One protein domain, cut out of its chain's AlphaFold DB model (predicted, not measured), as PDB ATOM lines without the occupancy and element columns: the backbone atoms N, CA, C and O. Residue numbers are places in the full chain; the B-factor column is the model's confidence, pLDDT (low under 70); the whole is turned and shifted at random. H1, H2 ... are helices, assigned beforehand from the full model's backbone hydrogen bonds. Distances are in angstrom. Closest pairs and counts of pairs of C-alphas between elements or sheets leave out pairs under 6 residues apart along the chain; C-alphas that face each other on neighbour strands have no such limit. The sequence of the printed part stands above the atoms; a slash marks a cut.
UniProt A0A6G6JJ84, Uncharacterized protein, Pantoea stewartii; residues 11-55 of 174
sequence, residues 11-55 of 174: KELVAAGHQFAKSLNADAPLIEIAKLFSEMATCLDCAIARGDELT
ATOM      1  N   LYS A  11      -3.727  27.440 -23.339       73.00
ATOM      2  CA  LYS A  11      -2.850  26.397 -23.885       73.00
ATOM      3  C   LYS A  11      -3.031  26.179 -25.390       73.00
ATOM      4  O   LYS A  11      -2.039  25.995 -26.085       73.00
ATOM      5  N   GLU A  12      -4.260  26.212 -25.894       73.31
ATOM      6  CA  GLU A  12      -4.557  26.022 -27.320       73.31
ATOM      7  C   GLU A  12      -4.108  27.230 -28.140       73.31
ATOM      8  O   GLU A  12      -3.556  27.064 -29.224       73.31
ATOM      9  N   LEU A  13      -4.241  28.438 -27.585       72.00
ATOM     10  CA  LEU A  13      -3.731  29.657 -28.213       72.00
ATOM     11  C   LEU A  13      -2.199  29.644 -28.325       72.00
ATOM     12  O   LEU A  13      -1.644  29.958 -29.376       72.00
ATOM     13  N   VAL A  14      -1.507  29.235 -27.258       76.88
ATOM     14  CA  VAL A  14      -0.040  29.096 -27.258       76.88
ATOM     15  C   VAL A  14       0.411  28.005 -28.235       76.88
ATOM     16  O   VAL A  14       1.382  28.197 -28.965       76.88
ATOM     17  N   ALA A  15      -0.313  26.885 -28.312       75.38
ATOM     18  CA  ALA A  15      -0.029  25.813 -29.264       75.38
ATOM     19  C   ALA A  15      -0.226  26.257 -30.724       75.38
ATOM     20  O   ALA A  15       0.638  25.990 -31.562       75.38
ATOM     21  N   ALA A  16      -1.309  26.985 -31.016       70.12
ATOM     22  CA  ALA A  16      -1.554  27.578 -32.328       70.12
ATOM     23  C   ALA A  16      -0.463  28.594 -32.702       70.12
ATOM     24  O   ALA A  16       0.041  28.569 -33.823       70.12
ATOM     25  N   GLY A  17      -0.017  29.421 -31.748       71.12
ATOM     26  CA  GLY A  17       1.103  30.347 -31.933       71.12
ATOM     27  C   GLY A  17       2.426  29.639 -32.249       71.12
ATOM     28  O   GLY A  17       3.153  30.055 -33.150       71.12
ATOM     29  N   HIS A  18       2.720  28.522 -31.576       76.31
ATOM     30  CA  HIS A  18       3.896  27.705 -31.887       76.31
ATOM     31  C   HIS A  18       3.806  27.025 -33.258       76.31
ATOM     32  O   HIS A  18       4.808  26.976 -33.973       76.31
ATOM     33  N   GLN A  19       2.632  26.515 -33.645       71.56
ATOM     34  CA  GLN A  19       2.422  25.951 -34.980       71.56
ATOM     35  C   GLN A  19       2.579  27.013 -36.070       71.56
ATOM     36  O   GLN A  19       3.265  26.763 -37.057       71.56
ATOM     37  N   PHE A  20       2.033  28.210 -35.858       72.44
ATOM     38  CA  PHE A  20       2.187  29.344 -36.765       72.44
ATOM     39  C   PHE A  20       3.656  29.759 -36.925       72.44
ATOM     40  O   PHE A  20       4.154  29.845 -38.045       72.44
ATOM     41  N   ALA A  21       4.388  29.924 -35.818       72.44
ATOM     42  CA  ALA A  21       5.815  30.252 -35.853       72.44
ATOM     43  C   ALA A  21       6.650  29.182 -36.578       72.44
ATOM     44  O   ALA A  21       7.618  29.506 -37.258       72.44
ATOM     45  N   LYS A  22       6.262  27.906 -36.466       70.38
ATOM     46  CA  LYS A  22       6.918  26.793 -37.166       70.38
ATOM     47  C   LYS A  22       6.652  26.810 -38.675       70.38
ATOM     48  O   LYS A  22       7.534  26.431 -39.442       70.38
ATOM     49  N   SER A  23       5.469  27.254 -39.096       66.94
ATOM     50  CA  SER A  23       5.116  27.441 -40.510       66.94
ATOM     51  C   SER A  23       5.855  28.620 -41.158       66.94
ATOM     52  O   SER A  23       6.043  28.625 -42.368       66.94
ATOM     53  N   LEU A  24       6.331  29.579 -40.357       68.12
ATOM     54  CA  LEU A  24       7.152  30.722 -40.778       68.12
ATOM     55  C   LEU A  24       8.668  30.415 -40.814       68.12
ATOM     56  O   LEU A  24       9.479  31.303 -40.557       68.12
ATOM     57  N   ASN A  25       9.069  29.168 -41.096       66.88
ATOM     58  CA  ASN A  25      10.481  28.788 -41.278       66.88
ATOM     59  C   ASN A  25      11.219  29.774 -42.218       66.88
ATOM     60  O   ASN A  25      10.617  30.338 -43.127       66.88
ATOM     61  N   ALA A  26      12.532  29.932 -42.036       60.06
ATOM     62  CA  ALA A  26      13.424  30.792 -42.815       60.06
ATOM     63  C   ALA A  26      13.369  30.583 -44.346       60.06
ATOM     64  O   ALA A  26      13.780  31.474 -45.083       60.06
ATOM     65  N   ASP A  27      12.843  29.446 -44.818       67.69
ATOM     66  CA  ASP A  27      12.661  29.140 -46.244       67.69
ATOM     67  C   ASP A  27      11.293  29.553 -46.808       67.69
ATOM     68  O   ASP A  27      11.063  29.407 -48.009       67.69
ATOM     69  N   ALA A  28      10.368  30.045 -45.976       68.25
ATOM     70  CA  ALA A  28       9.077  30.525 -46.448       68.25
ATOM     71  C   ALA A  28       9.302  31.761 -47.341       68.25
ATOM     72  O   ALA A  28       9.820  32.780 -46.867       68.25
ATOM     73  N   PRO A  29       8.928  31.714 -48.634       79.00
ATOM     74  CA  PRO A  29       9.045  32.862 -49.513       79.00
ATOM     75  C   PRO A  29       8.310  34.054 -48.895       79.00
ATOM     76  O   PRO A  29       7.157  33.919 -48.482       79.00
ATOM     77  N   LEU A  30       8.931  35.240 -48.879       77.06
ATOM     78  CA  LEU A  30       8.312  36.460 -48.329       77.06
ATOM     79  C   LEU A  30       6.889  36.699 -48.861       77.06
ATOM     80  O   LEU A  30       6.044  37.247 -48.157       77.06
ATOM     81  N   ILE A  31       6.615  36.269 -50.095       77.75
ATOM     82  CA  ILE A  31       5.302  36.389 -50.724       77.75
ATOM     83  C   ILE A  31       4.241  35.464 -50.109       77.75
ATOM     84  O   ILE A  31       3.074  35.838 -50.055       77.75
ATOM     85  N   GLU A  32       4.617  34.281 -49.623       79.50
ATOM     86  CA  GLU A  32       3.707  33.359 -48.931       79.50
ATOM     87  C   GLU A  32       3.403  33.857 -47.520       79.50
ATOM     88  O   GLU A  32       2.246  33.856 -47.104       79.50
ATOM     89  N   ILE A  33       4.416  34.402 -46.840       80.81
ATOM     90  CA  ILE A  33       4.243  35.093 -45.559       80.81
ATOM     91  C   ILE A  33       3.273  36.274 -45.736       80.81
ATOM     92  O   ILE A  33       2.308  36.401 -44.986       80.81
ATOM     93  N   ALA A  34       3.467  37.104 -46.764       78.25
ATOM     94  CA  ALA A  34       2.595  38.247 -47.039       78.25
ATOM     95  C   ALA A  34       1.139  37.845 -47.337       78.25
ATOM     96  O   ALA A  34       0.213  38.524 -46.883       78.25
ATOM     97  N   LYS A  35       0.917  36.735 -48.057       80.44
ATOM     98  CA  LYS A  35      -0.430  36.187 -48.297       80.44
ATOM     99  C   LYS A  35      -1.082  35.726 -46.997       80.44
ATOM    100  O   LYS A  35      -2.197  36.148 -46.708       80.44
ATOM    101  N   LEU A  36      -0.354  34.965 -46.181       84.44
ATOM    102  CA  LEU A  36      -0.836  34.479 -44.890       84.44
ATOM    103  C   LEU A  36      -1.216  35.633 -43.947       84.44
ATOM    104  O   LEU A  36      -2.275  35.602 -43.326       84.44
ATOM    105  N   PHE A  37      -0.393  36.685 -43.876       84.50
ATOM    106  CA  PHE A  37      -0.711  37.882 -43.088       84.50
ATOM    107  C   PHE A  37      -1.919  38.646 -43.636       84.50
ATOM    108  O   PHE A  37      -2.743  39.102 -42.848       84.50
ATOM    109  N   SER A  38      -2.053  38.763 -44.959       82.38
ATOM    110  CA  SER A  38      -3.215  39.412 -45.587       82.38
ATOM    111  C   SER A  38      -4.517  38.661 -45.283       82.38
ATOM    112  O   SER A  38      -5.530  39.275 -44.945       82.38
ATOM    113  N   GLU A  39      -4.486  37.329 -45.343       85.62
ATOM    114  CA  GLU A  39      -5.623  36.468 -44.996       85.62
ATOM    115  C   GLU A  39      -5.968  36.559 -43.502       85.62
ATOM    116  O   GLU A  39      -7.140  36.691 -43.144       85.62
ATOM    117  N   MET A  40      -4.959  36.566 -42.623       85.38
ATOM    118  CA  MET A  40      -5.159  36.750 -41.183       85.38
ATOM    119  C   MET A  40      -5.737  38.120 -40.836       85.38
ATOM    120  O   MET A  40      -6.644  38.189 -40.011       85.38
ATOM    121  N   ALA A  41      -5.235  39.193 -41.453       86.44
ATOM    122  CA  ALA A  41      -5.756  40.542 -41.254       86.44
ATOM    123  C   ALA A  41      -7.233  40.610 -41.660       86.44
ATOM    124  O   ALA A  41      -8.065  41.031 -40.867       86.44
ATOM    125  N   THR A  42      -7.572  40.056 -42.827       88.94
ATOM    126  CA  THR A  42      -8.963  39.986 -43.298       88.94
ATOM    127  C   THR A  42      -9.851  39.190 -42.336       88.94
ATOM    128  O   THR A  42     -10.952  39.616 -41.997       88.94
ATOM    129  N   CYS A  43      -9.382  38.032 -41.860       85.12
ATOM    130  CA  CYS A  43     -10.135  37.215 -40.910       85.12
ATOM    131  C   CYS A  43     -10.342  37.940 -39.571       85.12
ATOM    132  O   CYS A  43     -11.430  37.870 -38.995       85.12
ATOM    133  N   LEU A  44      -9.321  38.661 -39.100       87.00
ATOM    134  CA  LEU A  44      -9.401  39.478 -37.895       87.00
ATOM    135  C   LEU A  44     -10.404  40.622 -38.067       87.00
ATOM    136  O   LEU A  44     -11.241  40.808 -37.188       87.00
ATOM    137  N   ASP A  45     -10.377  41.324 -39.198       86.50
ATOM    138  CA  ASP A  45     -11.326  42.396 -39.505       86.50
ATOM    139  C   ASP A  45     -12.768  41.869 -39.520       86.50
ATOM    140  O   ASP A  45     -13.650  42.443 -38.879       86.50
ATOM    141  N   CYS A  46     -13.012  40.720 -40.162       82.31
ATOM    142  CA  CYS A  46     -14.319  40.059 -40.128       82.31
ATOM    143  C   CYS A  46     -14.733  39.649 -38.705       82.31
ATOM    144  O   CYS A  46     -15.904  39.775 -38.341       82.31
ATOM    145  N   ALA A  47     -13.798  39.147 -37.892       79.31
ATOM    146  CA  ALA A  47     -14.074  38.747 -36.514       79.31
ATOM    147  C   ALA A  47     -14.402  39.950 -35.617       79.31
ATOM    148  O   ALA A  47     -15.294  39.842 -34.775       79.31
ATOM    149  N   ILE A  48     -13.720  41.082 -35.812       79.62
ATOM    150  CA  ILE A  48     -13.990  42.339 -35.108       79.62
ATOM    151  C   ILE A  48     -15.358  42.880 -35.518       79.62
ATOM    152  O   ILE A  48     -16.195  43.079 -34.646       79.62
ATOM    153  N   ALA A  49     -15.629  43.011 -36.821       76.50
ATOM    154  CA  ALA A  49     -16.910  43.517 -37.318       76.50
ATOM    155  C   ALA A  49     -18.093  42.685 -36.796       76.50
ATOM    156  O   ALA A  49     -19.075  43.226 -36.291       76.50
ATOM    157  N   ARG A  50     -17.967  41.352 -36.831       77.62
ATOM    158  CA  ARG A  50     -18.974  40.446 -36.267       77.62
ATOM    159  C   ARG A  50     -19.090  40.580 -34.746       77.62
ATOM    160  O   ARG A  50     -20.185  40.465 -34.205       77.62
ATOM    161  N   GLY A  51     -17.970  40.766 -34.050       75.38
ATOM    162  CA  GLY A  51     -17.957  41.021 -32.612       75.38
ATOM    163  C   GLY A  51     -18.746  42.281 -32.268       75.38
ATOM    164  O   GLY A  51     -19.645  42.221 -31.434       75.38
ATOM    165  N   ASP A  52     -18.475  43.376 -32.972       74.38
ATOM    166  CA  ASP A  52     -19.143  44.662 -32.780       74.38
ATOM    167  C   ASP A  52     -20.651  44.566 -33.064       74.38
ATOM    168  O   ASP A  52     -21.460  45.042 -32.266       74.38
ATOM    169  N   GLU A  53     -21.054  43.872 -34.135       72.38
ATOM    170  CA  GLU A  53     -22.472  43.619 -34.440       72.38
ATOM    171  C   GLU A  53     -23.197  42.850 -33.328       72.38
ATOM    172  O   GLU A  53     -24.354  43.146 -33.018       72.38
ATOM    173  N   LEU A  54     -22.524  41.872 -32.715       73.00
ATOM    174  CA  LEU A  54     -23.091  41.022 -31.667       73.00
ATOM    175  C   LEU A  54     -23.004  41.644 -30.266       73.00
ATOM    176  O   LEU A  54     -23.654  41.153 -29.338       73.00
ATOM    177  N   THR A  55     -22.212  42.701 -30.078       77.75
ATOM    178  CA  THR A  55     -22.094  43.350 -28.771       77.75
ATOM    179  C   THR A  55     -23.341  44.155 -28.417       77.75
ATOM    180  O   THR A  55     -23.741  45.105 -29.091       77.75
TER     181      THR A  55
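AT A GLANCE: This is residues 11 to 55 of the 174 residues of an uncharacterized protein of Pantoea stewartii (UniProt A0A6G6JJ84). The long helix H2 and the shorter H1 form an open V lying nearly in one plane, with residues 24 to 29 as its turn and the two helices not packed on each other. The printed part has 45 residues, with two named helices, H1 then H2, and no named strand; its class is all helix. It is loose, with a radius of gyration of the C-alphas of 13.4 A, and only just flat, spanning 41 by 28 by 6 A.

IN THESE COORDINATES: H2, residues 30 to 54, runs 35.8 A from C-alpha 30 at (8.312, 36.460, -48.329) to C-alpha 54 at (-23.091, 41.022, -31.667). H1, residues 11 to 23, is 18.5 A long and begins at C-alpha 11 at (-2.850, 26.397, -23.885).

HOW THE PARTS SIT: H2 and H1 are apart, with no C-alpha of the one within 8 A of the other. A short link of 6 residues joins them. In both helices every O i to N i+4 pair is within hydrogen-bond range.

THE WHOLE: The C-alphas farthest apart, those of Asp 27 and Thr 55, are 41.4 A from each other. The printed part has no cut. Residues 23 to 28 have pLDDT under 70.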